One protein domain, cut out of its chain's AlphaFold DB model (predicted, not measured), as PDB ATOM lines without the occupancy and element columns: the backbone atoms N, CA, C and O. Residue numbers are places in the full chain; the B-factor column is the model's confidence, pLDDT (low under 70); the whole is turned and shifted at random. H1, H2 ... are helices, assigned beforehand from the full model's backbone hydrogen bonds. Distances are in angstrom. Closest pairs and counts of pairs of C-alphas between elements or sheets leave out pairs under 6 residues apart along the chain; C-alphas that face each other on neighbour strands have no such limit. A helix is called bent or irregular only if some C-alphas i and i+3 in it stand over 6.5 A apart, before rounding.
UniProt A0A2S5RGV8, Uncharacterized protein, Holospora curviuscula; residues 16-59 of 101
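What this domain is: This is residues 16 to 59 of the 101 residues of an uncharacterized protein of Holospora curviuscula (UniProt A0A2S5RGV8). Three helices follow each other end to end and make a wide, open U: H2 is the base, and H1 and H3 lead away from its two ends, with a sharp corner at each tight link. No two helices are packed side by side and there is no core; the space between the arms H1 and H3 is empty. The printed part has 44 residues, with three named helices in the order H1, H2, H3 and no named strand, and its class is all helix. The whole is extended, with a radius of gyration of the C-alphas of 14.4 A, and its outline is elongated, spanning 38 by 22 by 17 A.

How they stand to each other: Start at His 16 and go into H1, residues 17 to 29; a tight link of 2 residues then leads to H2, residues 32 to 42. Look at Trp 27 and Trp 33: their C-alphas, the closest of the two helices, are 6.4 A apart, and H1 and H2 are close but not clearly touching. The lines of H1 and H2 stand at 79 degrees, about perpendicular. Beyond H2, a tight link of 1 residue, Glu 43, leads to H3, residues 44 to 58. H2 and H3 are close but not clearly touching; their closest C-alphas are those of Val 41 and Glu 47, 7.2 A apart. Their lines stand at 84 degrees, about perpendicular, though the line of H3 is a rough one. H1 and H3 are apart. In H1 and H2 every O i to N i+4 pair is within hydrogen-bond range, and in H3 9 of 11 are.

Where its parts are: Find C-alpha 17 at (14.019, 25.661, 4.324); from there H1 runs 18.2 A to C-alpha 29. Find C-alpha 32 at (24.534, 12.483, 13.733), where H2 begins; it runs 15.9 A to C-alpha 42. H3, the longest helix with 15 residues, runs 22.2 A from C-alpha 44 to C-alpha 58 at (-1.014, -2.222, 20.252). It is irregular: C-alphas 45 and 48 are 7.2 A apart.

The domain as a whole: The two C-alphas farthest apart are those of His 16 and Tyr 59, the first and last printed residues, at 39.8 A. Residues 16 to 23, of which 17 to 23 belong to H1, stand free, and so do residues 51 to 59, of which 51 to 58 belong to H3. The printed part has no cut, and neither link is long. In the B-factor column you will find a mean pLDDT of 78.4 for the printed part of this model, with 10 residues under 70: 41 to 47 and 57 to 59.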
ATOM      1  N   HIS A  16      16.037  29.679   5.914       87.06
ATOM      2  CA  HIS A  16      15.564  29.190   4.622       87.06
ATOM      3  C   HIS A  16      15.503  27.650   4.583       87.06
ATOM      4  O   HIS A  16      16.534  26.975   4.598       87.06
ATOM      5  N   TRP A  17      14.300  27.105   4.352       86.31
ATOM      6  CA  TRP A  17      14.019  25.661   4.324       86.31
ATOM      7  C   TRP A  17      14.996  24.811   3.491       86.31
ATOM      8  O   TRP A  17      15.381  23.725   3.911       86.31
ATOM      9  N   LYS A  18      15.448  25.291   2.320       83.69
ATOM     10  CA  LYS A  18      16.428  24.594   1.466       83.69
ATOM     11  C   LYS A  18      17.744  24.333   2.195       83.69
ATOM     12  O   LYS A  18      18.319  23.257   2.051       83.69
ATOM     13  N   ASN A  19      18.229  25.308   2.958       86.06
ATOM     14  CA  ASN A  19      19.485  25.189   3.690       86.06
ATOM     15  C   ASN A  19      19.323  24.247   4.885       86.06
ATOM     16  O   ASN A  19      20.180  23.388   5.102       86.06
ATOM     17  N   THR A  20      18.198  24.348   5.591       86.88
ATOM     18  CA  THR A  20      17.844  23.467   6.711       86.88
ATOM     19  C   THR A  20      17.710  22.018   6.252       86.88
ATOM     20  O   THR A  20      18.345  21.136   6.822       86.88
ATOM     21  N   HIS A  21      17.015  21.775   5.139       85.94
ATOM     22  CA  HIS A  21      16.886  20.446   4.544       85.94
ATOM     23  C   HIS A  21      18.242  19.866   4.102       85.94
ATOM     24  O   HIS A  21      18.550  18.709   4.374       85.94
ATOM     25  N   ARG A  22      19.112  20.665   3.469       87.19
ATOM     26  CA  ARG A  22      20.463  20.205   3.082       87.19
ATOM     27  C   ARG A  22      21.320  19.853   4.295       87.19
ATOM     28  O   ARG A  22      22.052  18.865   4.257       87.19
ATOM     29  N   ARG A  23      21.237  20.646   5.367       87.75
ATOM     30  CA  ARG A  23      21.912  20.357   6.638       87.75
ATOM     31  C   ARG A  23      21.371  19.072   7.261       87.75
ATOM     32  O   ARG A  23      22.174  18.231   7.653       87.75
ATOM     33  N   PHE A  24      20.050  18.907   7.278       85.88
ATOM     34  CA  PHE A  24      19.380  17.701   7.753       85.88
ATOM     35  C   PHE A  24      19.889  16.452   7.024       85.88
ATOM     36  O   PHE A  24      20.359  15.527   7.683       85.88
ATOM     37  N   CYS A  25      19.901  16.452   5.685       86.44
ATOM     38  CA  CYS A  25      20.425  15.328   4.901       86.44
ATOM     39  C   CYS A  25      21.897  15.047   5.218       86.44
ATOM     40  O   CYS A  25      22.266  13.902   5.448       86.44
ATOM     41  N   ARG A  26      22.732  16.089   5.319       90.62
ATOM     42  CA  ARG A  26      24.153  15.926   5.657       90.62
ATOM     43  C   ARG A  26      24.356  15.291   7.033       90.62
ATOM     44  O   ARG A  26      25.314  14.557   7.224       90.62
ATOM     45  N   TRP A  27      23.515  15.625   8.007       88.75
ATOM     46  CA  TRP A  27      23.583  15.056   9.354       88.75
ATOM     47  C   TRP A  27      23.044  13.632   9.402       88.75
ATOM     48  O   TRP A  27      23.640  12.793  10.072       88.75
ATOM     49  N   ARG A  28      21.989  13.345   8.636       87.19
ATOM     50  CA  ARG A  28      21.468  11.989   8.437       87.19
ATOM     51  C   ARG A  28      22.539  11.077   7.849       87.19
ATOM     52  O   ARG A  28      22.815  10.037   8.425       87.19
ATOM     53  N   ASP A  29      23.177  11.496   6.760       85.12
ATOM     54  CA  ASP A  29      24.191  10.687   6.069       85.12
ATOM     55  C   ASP A  29      25.455  10.490   6.922       85.12
ATOM     56  O   ASP A  29      26.187   9.523   6.744       85.12
ATOM     57  N   LYS A  30      25.702  11.395   7.877       88.25
ATOM     58  CA  LYS A  30      26.794  11.300   8.854       88.25
ATOM     59  C   LYS A  30      26.424  10.541  10.136       88.25
ATOM     60  O   LYS A  30      27.257  10.484  11.031       88.25
ATOM     61  N   GLY A  31      25.196  10.035  10.270       87.06
ATOM     62  CA  GLY A  31      24.742   9.331  11.478       87.06
ATOM     63  C   GLY A  31      24.553  10.218  12.718       87.06
ATOM     64  O   GLY A  31      24.288   9.713  13.800       87.06
ATOM     65  N   VAL A  32      24.628  11.548  12.591       87.44
ATOM     66  CA  VAL A  32      24.534  12.483  13.733       87.44
ATOM     67  C   VAL A  32      23.180  12.377  14.439       87.44
ATOM     68  O   VAL A  32      23.101  12.486  15.657       87.44
ATOM     69  N   TRP A  33      22.108  12.131  13.681       84.06
ATOM     70  CA  TRP A  33      20.764  11.976  14.240       84.06
ATOM     71  C   TRP A  33      20.614  10.747  15.139       84.06
ATOM     72  O   TRP A  33      19.799  10.798  16.051       84.06
ATOM     73  N   GLN A  34      21.391   9.682  14.914       82.81
ATOM     74  CA  GLN A  34      21.347   8.488  15.764       82.81
ATOM     75  C   GLN A  34      21.851   8.822  17.168       82.81
ATOM     76  O   GLN A  34      21.121   8.610  18.126       82.81
ATOM     77  N   GLY A  35      23.004   9.489  17.282       83.38
ATOM     78  CA  GLY A  35      23.533   9.901  18.588       83.38
ATOM     79  C   GLY A  35      22.646  10.914  19.323       83.38
ATOM     80  O   GLY A  35      22.498  10.838  20.538       83.38
ATOM     81  N   VAL A  36      22.001  11.838  18.599       83.94
ATOM     82  CA  VAL A  36      21.032  12.768  19.211       83.94
ATOM     83  C   VAL A  36      19.813  12.011  19.744       83.94
ATOM     84  O   VAL A  36      19.401  12.245  20.876       83.94
ATOM     85  N   LEU A  37      19.248  11.094  18.957       80.56
ATOM     86  CA  LEU A  37      18.100  10.289  19.383       80.56
ATOM     87  C   LEU A  37      18.447   9.386  20.570       80.56
ATOM     88  O   LEU A  37      17.675   9.335  21.517       80.56
ATOM     89  N   GLU A  38      19.608   8.737  20.560       80.00
ATOM     90  CA  GLU A  38      20.086   7.915  21.677       80.00
ATOM     91  C   GLU A  38      20.223   8.734  22.966       80.00
ATOM     92  O   GLU A  38      19.775   8.296  24.025       80.00
ATOM     93  N   SER A  39      20.758   9.957  22.875       78.12
ATOM     94  CA  SER A  39      20.851  10.849  24.036       78.12
ATOM     95  C   SER A  39      19.476  11.264  24.570       78.12
ATOM     96  O   SER A  39      19.269  11.257  25.774       78.12
ATOM     97  N   LEU A  40      18.511  11.541  23.686       74.12
ATOM     98  CA  LEU A  40      17.153  11.926  24.076       74.12
ATOM     99  C   LEU A  40      16.340  10.764  24.654       74.12
ATOM    100  O   LEU A  40      15.511  10.989  25.524       74.12
ATOM    101  N   VAL A  41      16.565   9.536  24.184       69.62
ATOM    102  CA  VAL A  41      15.910   8.330  24.724       69.62
ATOM    103  C   VAL A  41      16.448   7.976  26.112       69.62
ATOM    104  O   VAL A  41      15.746   7.348  26.893       69.62
ATOM    105  N   THR A  42      17.675   8.388  26.431       66.50
ATOM    106  CA  THR A  42      18.292   8.133  27.741       66.50
ATOM    107  C   THR A  42      17.783   9.096  28.823       66.50
ATOM    108  O   THR A  42      17.894   8.798  30.010       66.50
ATOM    109  N   GLU A  43      17.199  10.234  28.435       64.31
ATOM    110  CA  GLU A  43      16.579  11.166  29.378       64.31
ATOM    111  C   GLU A  43      15.191  10.637  29.813       64.31
ATOM    112  O   GLU A  43      14.336  10.369  28.961       64.31
ATOM    113  N   PRO A  44      14.925  10.504  31.128       60.00
ATOM    114  CA  PRO A  44      13.752   9.803  31.673       60.00
ATOM    115  C   PRO A  44      12.401  10.465  31.344       60.00
ATOM    116  O   PRO A  44      11.344   9.861  31.526       60.00
ATOM    117  N   ASP A  45      12.410  11.690  30.819       64.75
ATOM    118  CA  ASP A  45      11.203  12.467  30.536       64.75
ATOM    119  C   ASP A  45      10.454  12.023  29.269       64.75
ATOM    120  O   ASP A  45       9.350  12.507  29.022       64.75
ATOM    121  N   PHE A  46      11.008  11.109  28.464       63.44
ATOM    122  CA  PHE A  46      10.377  10.647  27.218       63.44
ATOM    123  C   PHE A  46       9.948   9.175  27.225       63.44
ATOM    124  O   PHE A  46       9.262   8.759  26.288       63.44
ATOM    125  N   GLU A  47      10.267   8.404  28.274       66.75
ATOM    126  CA  GLU A  47       9.853   6.994  28.383       66.75
ATOM    127  C   GLU A  47       8.330   6.851  28.293       66.75
ATOM    128  O   GLU A  47       7.825   6.099  27.462       66.75
ATOM    129  N   TRP A  48       7.579   7.678  29.031       72.94
ATOM    130  CA  TRP A  48       6.111   7.661  29.003       72.94
ATOM    131  C   TRP A  48       5.529   7.932  27.607       72.94
ATOM    132  O   TRP A  48       4.452   7.438  27.275       72.94
ATOM    133  N   LEU A  49       6.221   8.723  26.780       74.81
ATOM    134  CA  LEU A  49       5.766   9.102  25.443       74.81
ATOM    135  C   LEU A  49       6.041   7.983  24.432       74.81
ATOM    136  O   LEU A  49       5.212   7.716  23.559       74.81
ATOM    137  N   ILE A  50       7.174   7.293  24.585       73.94
ATOM    138  CA  ILE A  50       7.528   6.103  23.804       73.94
ATOM    139  C   ILE A  50       6.591   4.945  24.166       73.94
ATOM    140  O   ILE A  50       6.030   4.313  23.266       73.94
ATOM    141  N   ASP A  51       6.337   4.731  25.456       76.00
ATOM    142  CA  ASP A  51       5.407   3.719  25.959       76.00
ATOM    143  C   ASP A  51       3.976   3.981  25.483       76.00
ATOM    144  O   ASP A  51       3.293   3.065  25.016       76.00
ATOM    145  N   LEU A  52       3.526   5.240  25.514       77.44
ATOM    146  CA  LEU A  52       2.221   5.631  24.984       77.44
ATOM    147  C   LEU A  52       2.129   5.365  23.475       77.44
ATOM    148  O   LEU A  52       1.132   4.813  23.010       77.44
ATOM    149  N   MET A  53       3.159   5.711  22.697       77.06
ATOM    150  CA  MET A  53       3.176   5.449  21.255       77.06
ATOM    151  C   MET A  53       3.147   3.948  20.933       77.06
ATOM    152  O   MET A  53       2.423   3.528  20.025       77.06
ATOM    153  N   GLN A  54       3.877   3.124  21.688       73.38
ATOM    154  CA  GLN A  54       3.847   1.667  21.542       73.38
ATOM    155  C   GLN A  54       2.491   1.077  21.953       73.38
ATOM    156  O   GLN A  54       1.948   0.226  21.245       73.38
ATOM    157  N   ALA A  55       1.905   1.556  23.052       75.75
ATOM    158  CA  ALA A  55       0.588   1.136  23.513       75.75
ATOM    159  C   ALA A  55      -0.502   1.476  22.486       75.75
ATOM    160  O   ALA A  55      -1.330   0.626  22.170       75.75
ATOM    161  N   LEU A  56      -0.470   2.671  21.894       71.62
ATOM    162  CA  LEU A  56      -1.427   3.081  20.861       71.62
ATOM    163  C   LEU A  56      -1.302   2.258  19.571       71.62
ATOM    164  O   LEU A  56      -2.309   1.990  18.923       71.62
ATOM    165  N   SER A  57      -0.098   1.794  19.228       67.12
ATOM    166  CA  SER A  57       0.098   0.826  18.140       67.12
ATOM    167  C   SER A  57      -0.519  -0.546  18.465       67.12
ATOM    168  O   SER A  57      -1.015  -1.246  17.583       67.12
ATOM    169  N   LYS A  58      -0.530  -0.925  19.751       66.06
ATOM    170  CA  LYS A  58      -1.014  -2.222  20.252       66.06
ATOM    171  C   LYS A  58      -2.536  -2.306  20.425       66.06
ATOM    172  O   LYS A  58      -3.062  -3.416  20.485       66.06
ATOM    173  N   TYR A  59      -3.253  -1.182  20.486       63.56
ATOM    174  CA  TYR A  59      -4.719  -1.152  20.594       63.56
ATOM    175  C   TYR A  59      -5.372  -0.750  19.258       63.56
ATOM    176  O   TYR A  59      -5.689   0.423  19.052       63.56
TER     177      TYR A  59